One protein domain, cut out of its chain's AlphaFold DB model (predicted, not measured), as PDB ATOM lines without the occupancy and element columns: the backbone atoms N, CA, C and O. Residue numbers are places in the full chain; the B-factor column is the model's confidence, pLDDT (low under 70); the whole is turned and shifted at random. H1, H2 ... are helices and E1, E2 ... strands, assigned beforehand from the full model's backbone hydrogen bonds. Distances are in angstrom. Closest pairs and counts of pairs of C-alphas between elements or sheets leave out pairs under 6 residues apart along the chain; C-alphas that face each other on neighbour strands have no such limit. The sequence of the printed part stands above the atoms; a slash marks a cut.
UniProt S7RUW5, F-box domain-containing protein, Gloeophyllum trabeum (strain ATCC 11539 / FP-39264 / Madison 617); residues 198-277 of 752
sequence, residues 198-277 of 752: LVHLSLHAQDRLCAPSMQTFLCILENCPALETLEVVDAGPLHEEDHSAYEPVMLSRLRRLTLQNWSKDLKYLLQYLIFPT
ATOM      1  N   LEU A 198     160.319 159.716 301.978       95.44
ATOM      2  CA  LEU A 198     160.429 159.973 300.542       95.44
ATOM      3  C   LEU A 198     159.590 158.991 299.701       95.44
ATOM      4  O   LEU A 198     159.432 157.814 300.028       95.44
ATOM      5  N   VAL A 199     159.097 159.493 298.568       97.00
ATOM      6  CA  VAL A 199     158.426 158.746 297.487       97.00
ATOM      7  C   VAL A 199     159.371 158.566 296.293       97.00
ATOM      8  O   VAL A 199     159.356 157.530 295.626       97.00
ATOM      9  N   HIS A 200     160.235 159.548 296.038       97.88
ATOM     10  CA  HIS A 200     161.236 159.512 294.980       97.88
ATOM     11  C   HIS A 200     162.598 159.944 295.537       97.88
ATOM     12  O   HIS A 200     162.745 161.068 296.019       97.88
ATOM     13  N   LEU A 201     163.592 159.062 295.449       97.06
ATOM     14  CA  LEU A 201     164.979 159.337 295.819       97.06
ATOM     15  C   LEU A 201     165.872 159.136 294.595       97.06
ATOM     16  O   LEU A 201     165.846 158.069 293.984       97.06
ATOM     17  N   SER A 202     166.646 160.159 294.247       96.19
ATOM     18  CA  SER A 202     167.573 160.150 293.117       96.19
ATOM     19  C   SER A 202     168.928 160.708 293.557       96.19
ATOM     20  O   SER A 202     169.009 161.825 294.069       96.19
ATOM     21  N   LEU A 203     169.983 159.911 293.416       93.19
ATOM     22  CA  LEU A 203     171.344 160.228 293.838       93.19
ATOM     23  C   LEU A 203     172.285 160.020 292.656       93.19
ATOM     24  O   LEU A 203     172.378 158.907 292.144       93.19
ATOM     25  N   HIS A 204     172.978 161.078 292.247       90.81
ATOM     26  CA  HIS A 204     173.866 161.094 291.086       90.81
ATOM     27  C   HIS A 204     175.273 161.557 291.473       90.81
ATOM     28  O   HIS A 204     175.412 162.486 292.272       90.81
ATOM     29  N   ALA A 205     176.298 160.903 290.920       86.25
ATOM     30  CA  ALA A 205     177.706 161.320 290.929       86.25
ATOM     31  C   ALA A 205     178.264 161.735 292.309       86.25
ATOM     32  O   ALA A 205     178.913 162.770 292.457       86.25
ATOM     33  N   GLN A 206     178.003 160.936 293.343       84.38
ATOM     34  CA  GLN A 206     178.389 161.241 294.723       84.38
ATOM     35  C   GLN A 206     179.856 160.888 294.998       84.38
ATOM     36  O   GLN A 206     180.361 159.863 294.542       84.38
ATOM     37  N   ASP A 207     180.544 161.718 295.789       82.62
ATOM     38  CA  ASP A 207     181.933 161.454 296.183       82.62
ATOM     39  C   ASP A 207     182.015 160.210 297.089       82.62
ATOM     40  O   ASP A 207     181.356 160.124 298.130       82.62
ATOM     41  N   ARG A 208     182.871 159.250 296.714       81.62
ATOM     42  CA  ARG A 208     183.110 158.001 297.455       81.62
ATOM     43  C   ARG A 208     183.601 158.249 298.882       81.62
ATOM     44  O   ARG A 208     183.319 157.438 299.758       81.62
ATOM     45  N   LEU A 209     184.331 159.337 299.131       82.00
ATOM     46  CA  LEU A 209     184.821 159.668 300.476       82.00
ATOM     47  C   LEU A 209     183.690 159.956 301.465       82.00
ATOM     48  O   LEU A 209     183.899 159.900 302.675       82.00
ATOM     49  N   CYS A 210     182.497 160.252 300.958       82.69
ATOM     50  CA  CYS A 210     181.339 160.602 301.763       82.69
ATOM     51  C   CYS A 210     180.190 159.614 301.605       82.69
ATOM     52  O   CYS A 210     179.055 159.910 301.975       82.69
ATOM     53  N   ALA A 211     180.489 158.440 301.061       86.75
ATOM     54  CA  ALA A 211     179.565 157.332 300.975       86.75
ATOM     55  C   ALA A 211     179.038 156.927 302.364       86.75
ATOM     56  O   ALA A 211     179.823 156.849 303.315       86.75
ATOM     57  N   PRO A 212     177.746 156.605 302.503       89.81
ATOM     58  CA  PRO A 212     177.231 155.988 303.713       89.81
ATOM     59  C   PRO A 212     177.683 154.524 303.809       89.81
ATOM     60  O   PRO A 212     177.980 153.874 302.800       89.81
ATOM     61  N   SER A 213     177.663 153.971 305.023       89.75
ATOM     62  CA  SER A 213     177.714 152.515 305.199       89.75
ATOM     63  C   SER A 213     176.460 151.862 304.601       89.75
ATOM     64  O   SER A 213     175.408 152.506 304.481       89.75
ATOM     65  N   MET A 214     176.538 150.566 304.275       89.12
ATOM     66  CA  MET A 214     175.364 149.786 303.862       89.12
ATOM     67  C   MET A 214     174.232 149.895 304.893       89.12
ATOM     68  O   MET A 214     173.095 150.171 304.521       89.12
ATOM     69  N   GLN A 215     174.546 149.780 306.187       90.06
ATOM     70  CA  GLN A 215     173.561 149.889 307.263       90.06
ATOM     71  C   GLN A 215     172.848 151.245 307.263       90.06
ATOM     72  O   GLN A 215     171.621 151.300 307.314       90.06
ATOM     73  N   THR A 216     173.604 152.344 307.185       91.56
ATOM     74  CA  THR A 216     173.038 153.700 307.171       91.56
ATOM     75  C   THR A 216     172.102 153.885 305.979       91.56
ATOM     76  O   THR A 216     171.018 154.445 306.125       91.56
ATOM     77  N   PHE A 217     172.489 153.374 304.809       92.81
ATOM     78  CA  PHE A 217     171.678 153.479 303.602       92.81
ATOM     79  C   PHE A 217     170.399 152.634 303.673       92.81
ATOM     80  O   PHE A 217     169.330 153.122 303.313       92.81
ATOM     81  N   LEU A 218     170.468 151.404 304.193       93.12
ATOM     82  CA  LEU A 218     169.279 150.569 304.409       93.12
ATOM     83  C   LEU A 218     168.310 151.219 305.403       93.12
ATOM     84  O   LEU A 218     167.113 151.274 305.132       93.12
ATOM     85  N   CYS A 219     168.824 151.827 306.475       93.62
ATOM     86  CA  CYS A 219     168.010 152.566 307.441       93.62
ATOM     87  C   CYS A 219     167.264 153.747 306.790       93.62
ATOM     88  O   CYS A 219     166.107 154.014 307.110       93.62
ATOM     89  N   ILE A 220     167.883 154.449 305.833       94.50
ATOM     90  CA  ILE A 220     167.199 155.491 305.047       94.50
ATOM     91  C   ILE A 220     166.034 154.898 304.245       94.50
ATOM     92  O   ILE A 220     164.933 155.453 304.248       94.50
ATOM     93  N   LEU A 221     166.260 153.767 303.576       95.56
ATOM     94  CA  LEU A 221     165.234 153.105 302.770       95.56
ATOM     95  C   LEU A 221     164.076 152.577 303.631       95.56
ATOM     96  O   LEU A 221     162.919 152.726 303.239       95.56
ATOM     97  N   GLU A 222     164.354 152.041 304.822       94.94
ATOM     98  CA  GLU A 222     163.336 151.634 305.805       94.94
ATOM     99  C   GLU A 222     162.457 152.807 306.247       94.94
ATOM    100  O   GLU A 222     161.241 152.668 306.390       94.94
ATOM    101  N   ASN A 223     163.052 153.994 306.391       93.75
ATOM    102  CA  ASN A 223     162.333 155.227 306.708       93.75
ATOM    103  C   ASN A 223     161.541 155.804 305.513       93.75
ATOM    104  O   ASN A 223     160.905 156.855 305.648       93.75
ATOM    105  N   CYS A 224     161.529 155.126 304.360       95.31
ATOM    106  CA  CYS A 224     160.804 155.515 303.148       95.31
ATOM    107  C   CYS A 224     159.854 154.401 302.647       95.31
ATOM    108  O   CYS A 224     159.974 153.935 301.513       95.31
ATOM    109  N   PRO A 225     158.838 153.979 303.425       93.62
ATOM    110  CA  PRO A 225     157.966 152.855 303.049       93.62
ATOM    111  C   PRO A 225     157.074 153.130 301.824       93.62
ATOM    112  O   PRO A 225     156.528 152.202 301.223       93.62
ATOM    113  N   ALA A 226     156.894 154.403 301.454       95.38
ATOM    114  CA  ALA A 226     156.112 154.830 300.296       95.38
ATOM    115  C   ALA A 226     156.956 155.034 299.023       95.38
ATOM    116  O   ALA A 226     156.429 155.557 298.043       95.38
ATOM    117  N   LEU A 227     158.235 154.638 299.032       97.25
ATOM    118  CA  LEU A 227     159.158 154.849 297.921       97.25
ATOM    119  C   LEU A 227     158.672 154.143 296.644       97.25
ATOM    120  O   LEU A 227     158.538 152.921 296.596       97.25
ATOM    121  N   GLU A 228     158.421 154.925 295.596       96.88
ATOM    122  CA  GLU A 228     158.028 154.456 294.265       96.88
ATOM    123  C   GLU A 228     159.192 154.488 293.270       96.88
ATOM    124  O   GLU A 228     159.186 153.750 292.282       96.88
ATOM    125  N   THR A 229     160.184 155.357 293.479       97.06
ATOM    126  CA  THR A 229     161.365 155.456 292.609       97.06
ATOM    127  C   THR A 229     162.635 155.580 293.435       97.06
ATOM    128  O   THR A 229     162.743 156.490 294.255       97.06
ATOM    129  N   LEU A 230     163.588 154.687 293.172       96.12
ATOM    130  CA  LEU A 230     164.946 154.742 293.698       96.12
ATOM    131  C   LEU A 230     165.925 154.769 292.526       96.12
ATOM    132  O   LEU A 230     165.982 153.819 291.749       96.12
ATOM    133  N   GLU A 231     166.684 155.848 292.404       94.62
ATOM    134  CA  GLU A 231     167.726 156.014 291.398       94.62
ATOM    135  C   GLU A 231     169.057 156.316 292.084       94.62
ATOM    136  O   GLU A 231     169.172 157.251 292.872       94.62
ATOM    137  N   VAL A 232     170.056 155.492 291.801       91.88
ATOM    138  CA  VAL A 232     171.393 155.578 292.378       91.88
ATOM    139  C   VAL A 232     172.385 155.417 291.233       91.88
ATOM    140  O   VAL A 232     172.566 154.310 290.737       91.88
ATOM    141  N   VAL A 233     172.978 156.518 290.780       88.25
ATOM    142  CA  VAL A 233     173.826 156.599 289.584       88.25
ATOM    143  C   VAL A 233     175.171 157.187 289.972       88.25
ATOM    144  O   VAL A 233     175.222 158.318 290.433       88.25
ATOM    145  N   ASP A 234     176.273 156.452 289.833       83.75
ATOM    146  CA  ASP A 234     177.576 156.942 290.309       83.75
ATOM    147  C   ASP A 234     177.511 157.350 291.805       83.75
ATOM    148  O   ASP A 234     178.142 158.307 292.240       83.75
ATOM    149  N   ALA A 235     176.677 156.642 292.587       86.69
ATOM    150  CA  ALA A 235     176.305 156.953 293.972       86.69
ATOM    151  C   ALA A 235     175.977 155.677 294.794       86.69
ATOM    152  O   ALA A 235     175.958 154.573 294.243       86.69
ATOM    153  N   GLY A 236     175.705 155.813 296.101       85.44
ATOM    154  CA  GLY A 236     175.233 154.714 296.962       85.44
ATOM    155  C   GLY A 236     176.158 154.341 298.132       85.44
ATOM    156  O   GLY A 236     177.079 155.091 298.449       85.44
ATOM    157  N   PRO A 237     175.876 153.222 298.828       89.12
ATOM    158  CA  PRO A 237     176.630 152.797 300.007       89.12
ATOM    159  C   PRO A 237     177.940 152.070 299.685       89.12
ATOM    160  O   PRO A 237     178.080 151.436 298.637       89.12
ATOM    161  N   LEU A 238     178.863 152.073 300.650       86.38
ATOM    162  CA  LEU A 238     180.016 151.169 300.675       86.38
ATOM    163  C   LEU A 238     179.620 149.793 301.218       86.38
ATOM    164  O   LEU A 238     178.839 149.684 302.167       86.38
ATOM    165  N   HIS A 239     180.183 148.741 300.624       78.44
ATOM    166  CA  HIS A 239     180.060 147.379 301.121       78.44
ATOM    167  C   HIS A 239     181.292 147.042 301.966       78.44
ATOM    168  O   HIS A 239     182.425 147.180 301.506       78.44
ATOM    169  N   GLU A 240     181.062 146.621 303.207       76.00
ATOM    170  CA  GLU A 240     182.100 146.149 304.124       76.00
ATOM    171  C   GLU A 240     182.119 144.613 304.074       76.00
ATOM    172  O   GLU A 240     181.061 143.987 304.126       76.00
ATOM    173  N   GLU A 241     183.301 144.000 303.929       64.44
ATOM    174  CA  GLU A 241     183.452 142.534 303.814       64.44
ATOM    175  C   GLU A 241     183.103 141.789 305.120       64.44
ATOM    176  O   GLU A 241     182.908 140.571 305.105       64.44
ATOM    177  N   ASP A 242     182.981 142.509 306.240       60.41
ATOM    178  CA  ASP A 242     182.627 141.940 307.538       60.41
ATOM    179  C   ASP A 242     181.169 141.444 307.551       60.41
ATOM    180  O   ASP A 242     180.210 142.196 307.374       60.41
ATOM    181  N   HIS A 243     181.032 140.134 307.778       52.31
ATOM    182  CA  HIS A 243     179.852 139.268 307.638       52.31
ATOM    183  C   HIS A 243     178.635 139.580 308.540       52.31
ATOM    184  O   HIS A 243     178.024 138.668 309.104       52.31
ATOM    185  N   SER A 244     178.235 140.839 308.686       59.66
ATOM    186  CA  SER A 244     176.942 141.175 309.281       59.66
ATOM    187  C   SER A 244     175.846 141.027 308.222       59.66
ATOM    188  O   SER A 244     175.764 141.781 307.257       59.66
ATOM    189  N   ALA A 245     175.013 139.995 308.369       68.00
ATOM    190  CA  ALA A 245     173.806 139.859 307.564       68.00
ATOM    191  C   ALA A 245     172.823 140.965 307.977       68.00
ATOM    192  O   ALA A 245     172.320 140.951 309.100       68.00
ATOM    193  N   TYR A 246     172.578 141.933 307.092       80.69
ATOM    194  CA  TYR A 246     171.569 142.968 307.319       80.69
ATOM    195  C   TYR A 246     170.155 142.420 307.091       80.69
ATOM    196  O   TYR A 246     169.954 141.497 306.295       80.69
ATOM    197  N   GLU A 247     169.168 143.003 307.772       84.81
ATOM    198  CA  GLU A 247     167.763 142.681 307.519       84.81
ATOM    199  C   GLU A 247     167.324 143.229 306.147       84.81
ATOM    200  O   GLU A 247     167.669 144.359 305.791       84.81
ATOM    201  N   PRO A 248     166.582 142.447 305.339       88.06
ATOM    202  CA  PRO A 248     166.054 142.936 304.073       88.06
ATOM    203  C   PRO A 248     164.975 144.014 304.256       88.06
ATOM    204  O   PRO A 248     164.020 143.845 305.013       88.06
ATOM    205  N   VAL A 249     165.065 145.078 303.464       92.81
ATOM    206  CA  VAL A 249     164.146 146.218 303.459       92.81
ATOM    207  C   VAL A 249     162.996 145.984 302.480       92.81
ATOM    208  O   VAL A 249     163.203 145.715 301.294       92.81
ATOM    209  N   MET A 250     161.762 146.131 302.964       92.50
ATOM    210  CA  MET A 250     160.544 145.941 302.174       92.50
ATOM    211  C   MET A 250     160.091 147.243 301.494       92.50
ATOM    212  O   MET A 250     159.450 148.096 302.105       92.50
ATOM    213  N   LEU A 251     160.326 147.364 300.190       93.88
ATOM    214  CA  LEU A 251     159.925 148.497 299.352       93.88
ATOM    215  C   LEU A 251     158.676 148.156 298.528       93.88
ATOM    216  O   LEU A 251     158.697 148.089 297.301       93.88
ATOM    217  N   SER A 252     157.556 147.933 299.220       92.62
ATOM    218  CA  SER A 252     156.307 147.396 298.642       92.62
ATOM    219  C   SER A 252     155.643 148.246 297.548       92.62
ATOM    220  O   SER A 252     154.804 147.735 296.808       92.62
ATOM    221  N   ARG A 253     155.989 149.534 297.435       94.44
ATOM    222  CA  ARG A 253     155.443 150.452 296.420       94.44
ATOM    223  C   ARG A 253     156.415 150.762 295.290       94.44
ATOM    224  O   ARG A 253     156.059 151.533 294.400       94.44
ATOM    225  N   LEU A 254     157.605 150.163 295.303       92.56
ATOM    226  CA  LEU A 254     158.639 150.470 294.329       92.56
ATOM    227  C   LEU A 254     158.162 150.110 292.919       92.56
ATOM    228  O   LEU A 254     157.757 148.979 292.649       92.56
ATOM    229  N   ARG A 255     158.206 151.096 292.024       90.81
ATOM    230  CA  ARG A 255     157.839 150.960 290.608       90.81
ATOM    231  C   ARG A 255     159.050 151.043 289.700       90.81
ATOM    232  O   ARG A 255     159.033 150.452 288.629       90.81
ATOM    233  N   ARG A 256     160.071 151.802 290.102       90.44
ATOM    234  CA  ARG A 256     161.301 151.998 289.332       90.44
ATOM    235  C   ARG A 256     162.521 151.916 290.237       90.44
ATOM    236  O   ARG A 256     162.598 152.642 291.227       90.44
ATOM    237  N   LEU A 257     163.462 151.063 289.860       89.94
ATOM    238  CA  LEU A 257     164.764 150.914 290.490       89.94
ATOM    239  C   LEU A 257     165.848 151.111 289.433       89.94
ATOM    240  O   LEU A 257     165.936 150.314 288.504       89.94
ATOM    241  N   THR A 258     166.681 152.131 289.589       88.56
ATOM    242  CA  THR A 258     167.844 152.372 288.731       88.56
ATOM    243  C   THR A 258     169.100 152.321 289.582       88.56
ATOM    244  O   THR A 258     169.250 153.121 290.500       88.56
ATOM    245  N   LEU A 259     170.002 151.392 289.278       86.50
ATOM    246  CA  LEU A 259     171.306 151.259 289.919       86.50
ATOM    247  C   LEU A 259     172.379 151.347 288.837       86.50
ATOM    248  O   LEU A 259     172.486 150.443 288.011       86.50
ATOM    249  N   GLN A 260     173.159 152.421 288.824       82.25
ATOM    250  CA  GLN A 260     174.212 152.669 287.851       82.25
ATOM    251  C   GLN A 260     175.554 152.950 288.535       82.25
ATOM    252  O   GLN A 260     175.633 153.731 289.473       82.25
ATOM    253  N   ASN A 261     176.620 152.343 288.016       68.81
ATOM    254  CA  ASN A 261     178.018 152.697 288.268       68.81
ATOM    255  C   ASN A 261     178.486 152.974 289.702       68.81
ATOM    256  O   ASN A 261     178.825 154.079 290.070       68.81
ATOM    257  N   TRP A 262     178.763 151.937 290.474       58.91
ATOM    258  CA  TRP A 262     179.757 152.028 291.559       58.91
ATOM    259  C   TRP A 262     180.238 150.623 291.871       58.91
ATOM    260  O   TRP A 262     180.036 150.041 292.933       58.91
ATOM    261  N   SER A 263     180.731 149.961 290.846       53.50
ATOM    262  CA  SER A 263     180.322 148.591 290.578       53.50
ATOM    263  C   SER A 263     180.971 147.476 291.418       53.50
ATOM    264  O   SER A 263     180.804 146.293 291.121       53.50
ATOM    265  N   LYS A 264     181.645 147.817 292.525       61.22
ATOM    266  CA  LYS A 264     182.016 146.847 293.567       61.22
ATOM    267  C   LYS A 264     180.950 146.691 294.645       61.22
ATOM    268  O   LYS A 264     180.651 145.562 295.007       61.22
ATOM    269  N   ASP A 265     180.362 147.790 295.106       71.62
ATOM    270  CA  ASP A 265     179.614 147.831 296.368       71.62
ATOM    271  C   ASP A 265     178.094 147.779 296.128       71.62
ATOM    272  O   ASP A 265     177.362 147.027 296.775       71.62
ATOM    273  N   LEU A 266     177.623 148.497 295.099       72.31
ATOM    274  CA  LEU A 266     176.197 148.657 294.788       72.31
ATOM    275  C   LEU A 266     175.496 147.337 294.433       72.31
ATOM    276  O   LEU A 266     174.295 147.181 294.643       72.31
ATOM    277  N   LYS A 267     176.248 146.351 293.938       71.94
ATOM    278  CA  LYS A 267     175.714 145.026 293.615       71.94
ATOM    279  C   LYS A 267     175.222 144.278 294.866       71.94
ATOM    280  O   LYS A 267     174.277 143.500 294.783       71.94
ATOM    281  N   TYR A 268     175.799 144.547 296.037       79.12
ATOM    282  CA  TYR A 268     175.372 143.930 297.296       79.12
ATOM    283  C   TYR A 268     174.075 144.531 297.842       79.12
ATOM    284  O   TYR A 268     173.353 143.840 298.551       79.12
ATOM    285  N   LEU A 269     173.726 145.766 297.458       84.31
ATOM    286  CA  LEU A 269     172.486 146.417 297.890       84.31
ATOM    287  C   LEU A 269     171.250 145.585 297.522       84.31
ATOM    288  O   LEU A 269     170.357 145.417 298.343       84.31
ATOM    289  N   LEU A 270     171.227 145.000 296.318       81.44
ATOM    290  CA  LEU A 270     170.105 144.182 295.836       81.44
ATOM    291  C   LEU A 270     169.804 142.965 296.722       81.44
ATOM    292  O   LEU A 270     168.675 142.489 296.714       81.44
ATOM    293  N   GLN A 271     170.778 142.471 297.492       81.50
ATOM    294  CA  GLN A 271     170.586 141.338 298.409       81.50
ATOM    295  C   GLN A 271     169.663 141.690 299.582       81.50
ATOM    296  O   GLN A 271     169.046 140.806 300.170       81.50
ATOM    297  N   TYR A 272     169.552 142.982 299.890       87.12
ATOM    298  CA  TYR A 272     168.819 143.507 301.033       87.12
ATOM    299  C   TYR A 272     167.550 144.257 300.625       87.12
ATOM    300  O   TYR A 272     166.933 144.889 301.471       87.12
ATOM    301  N   LEU A 273     167.140 144.219 299.352       88.62
ATOM    302  CA  LEU A 273     165.921 144.885 298.889       88.62
ATOM    303  C   LEU A 273     164.863 143.861 298.484       88.62
ATOM    304  O   LEU A 273     165.089 143.026 297.611       88.62
ATOM    305  N   ILE A 274     163.669 143.981 299.063       88.06
ATOM    306  CA  ILE A 274     162.482 143.229 298.655       88.06
ATOM    307  C   ILE A 274     161.485 144.212 298.048       88.06
ATOM    308  O   ILE A 274     161.031 145.136 298.716       88.06
ATOM    309  N   PHE A 275     161.124 144.020 296.782       88.50
ATOM    310  CA  PHE A 275     160.230 144.923 296.056       88.50
ATOM    311  C   PHE A 275     159.301 144.165 295.093       88.50
ATOM    312  O   PHE A 275     159.571 143.005 294.762       88.50
ATOM    313  N   PRO A 276     158.184 144.782 294.648       83.81
ATOM    314  CA  PRO A 276     157.238 144.156 293.737       83.81
ATOM    315  C   PRO A 276     157.899 143.663 292.463       83.81
ATOM    316  O   PRO A 276     158.719 144.339 291.847       83.81
ATOM    317  N   THR A 277     157.456 142.501 292.000       73.75
ATOM    318  CA  THR A 277     157.969 141.936 290.760       73.75
ATOM    319  C   THR A 277     157.568 142.759 289.530       73.75
ATOM    320  O   THR A 277     158.231 142.672 288.503       73.75
TER     321      THR A 277
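What this domain is: This is residues 198 to 277 of the 752 residues of the protein "F-box domain-containing protein" of Gloeophyllum trabeum (strain ATCC 11539 / FP-39264 / Madison 617) (UniProt S7RUW5). With little regular structure, the chain winds in three stacked turns: parallel strands E1, E2, E3, in that order, make one wall, opposite H1, residues 234 to 255 and H2. Of 80 printed residues, 31 are in named elements, E1 H1 E2 E3 H2 along the chain, class mixed. The whole is compact, radius of gyration of the C-alphas 11.8 A, spans 30 by 27 by 20 A.

Where its parts are: E1, residues 200 to 204, runs 13.3 A from C-alpha 200 (161.236, 159.512, 294.980). H1 is 214 to 222, E2 229 to 233, E3 256 to 260. H2, 266 to 272, ends at C-alpha 272 (168.819, 143.507, 301.033).

How they stand to each other: Within hydrogen-bond range are N 203 and O 231 across the parallel neighbours E1 and E2, at 2.8 A, and N 232 and O 258 across the parallel neighbours E2 and E3, at 2.8 A. E1, H1, E2 form a strand-helix-strand unit, a helix between parallel neighbours, crossover right-handed. H2 only grazes the sheet; H1, not on it, is close to H2 but not clearly touching, C-alphas 214 and 269 closest at 7.4 A. O i to N i+4 pairs are within hydrogen-bond range throughout H1, 0 of 3 in H2, with 3 of 4 O i to N i+3.

The domain as a whole: The printed part has no cut; E2 to E3 is a long link. Residues 241 to 245 and 261 to 264 have pLDDT under 70.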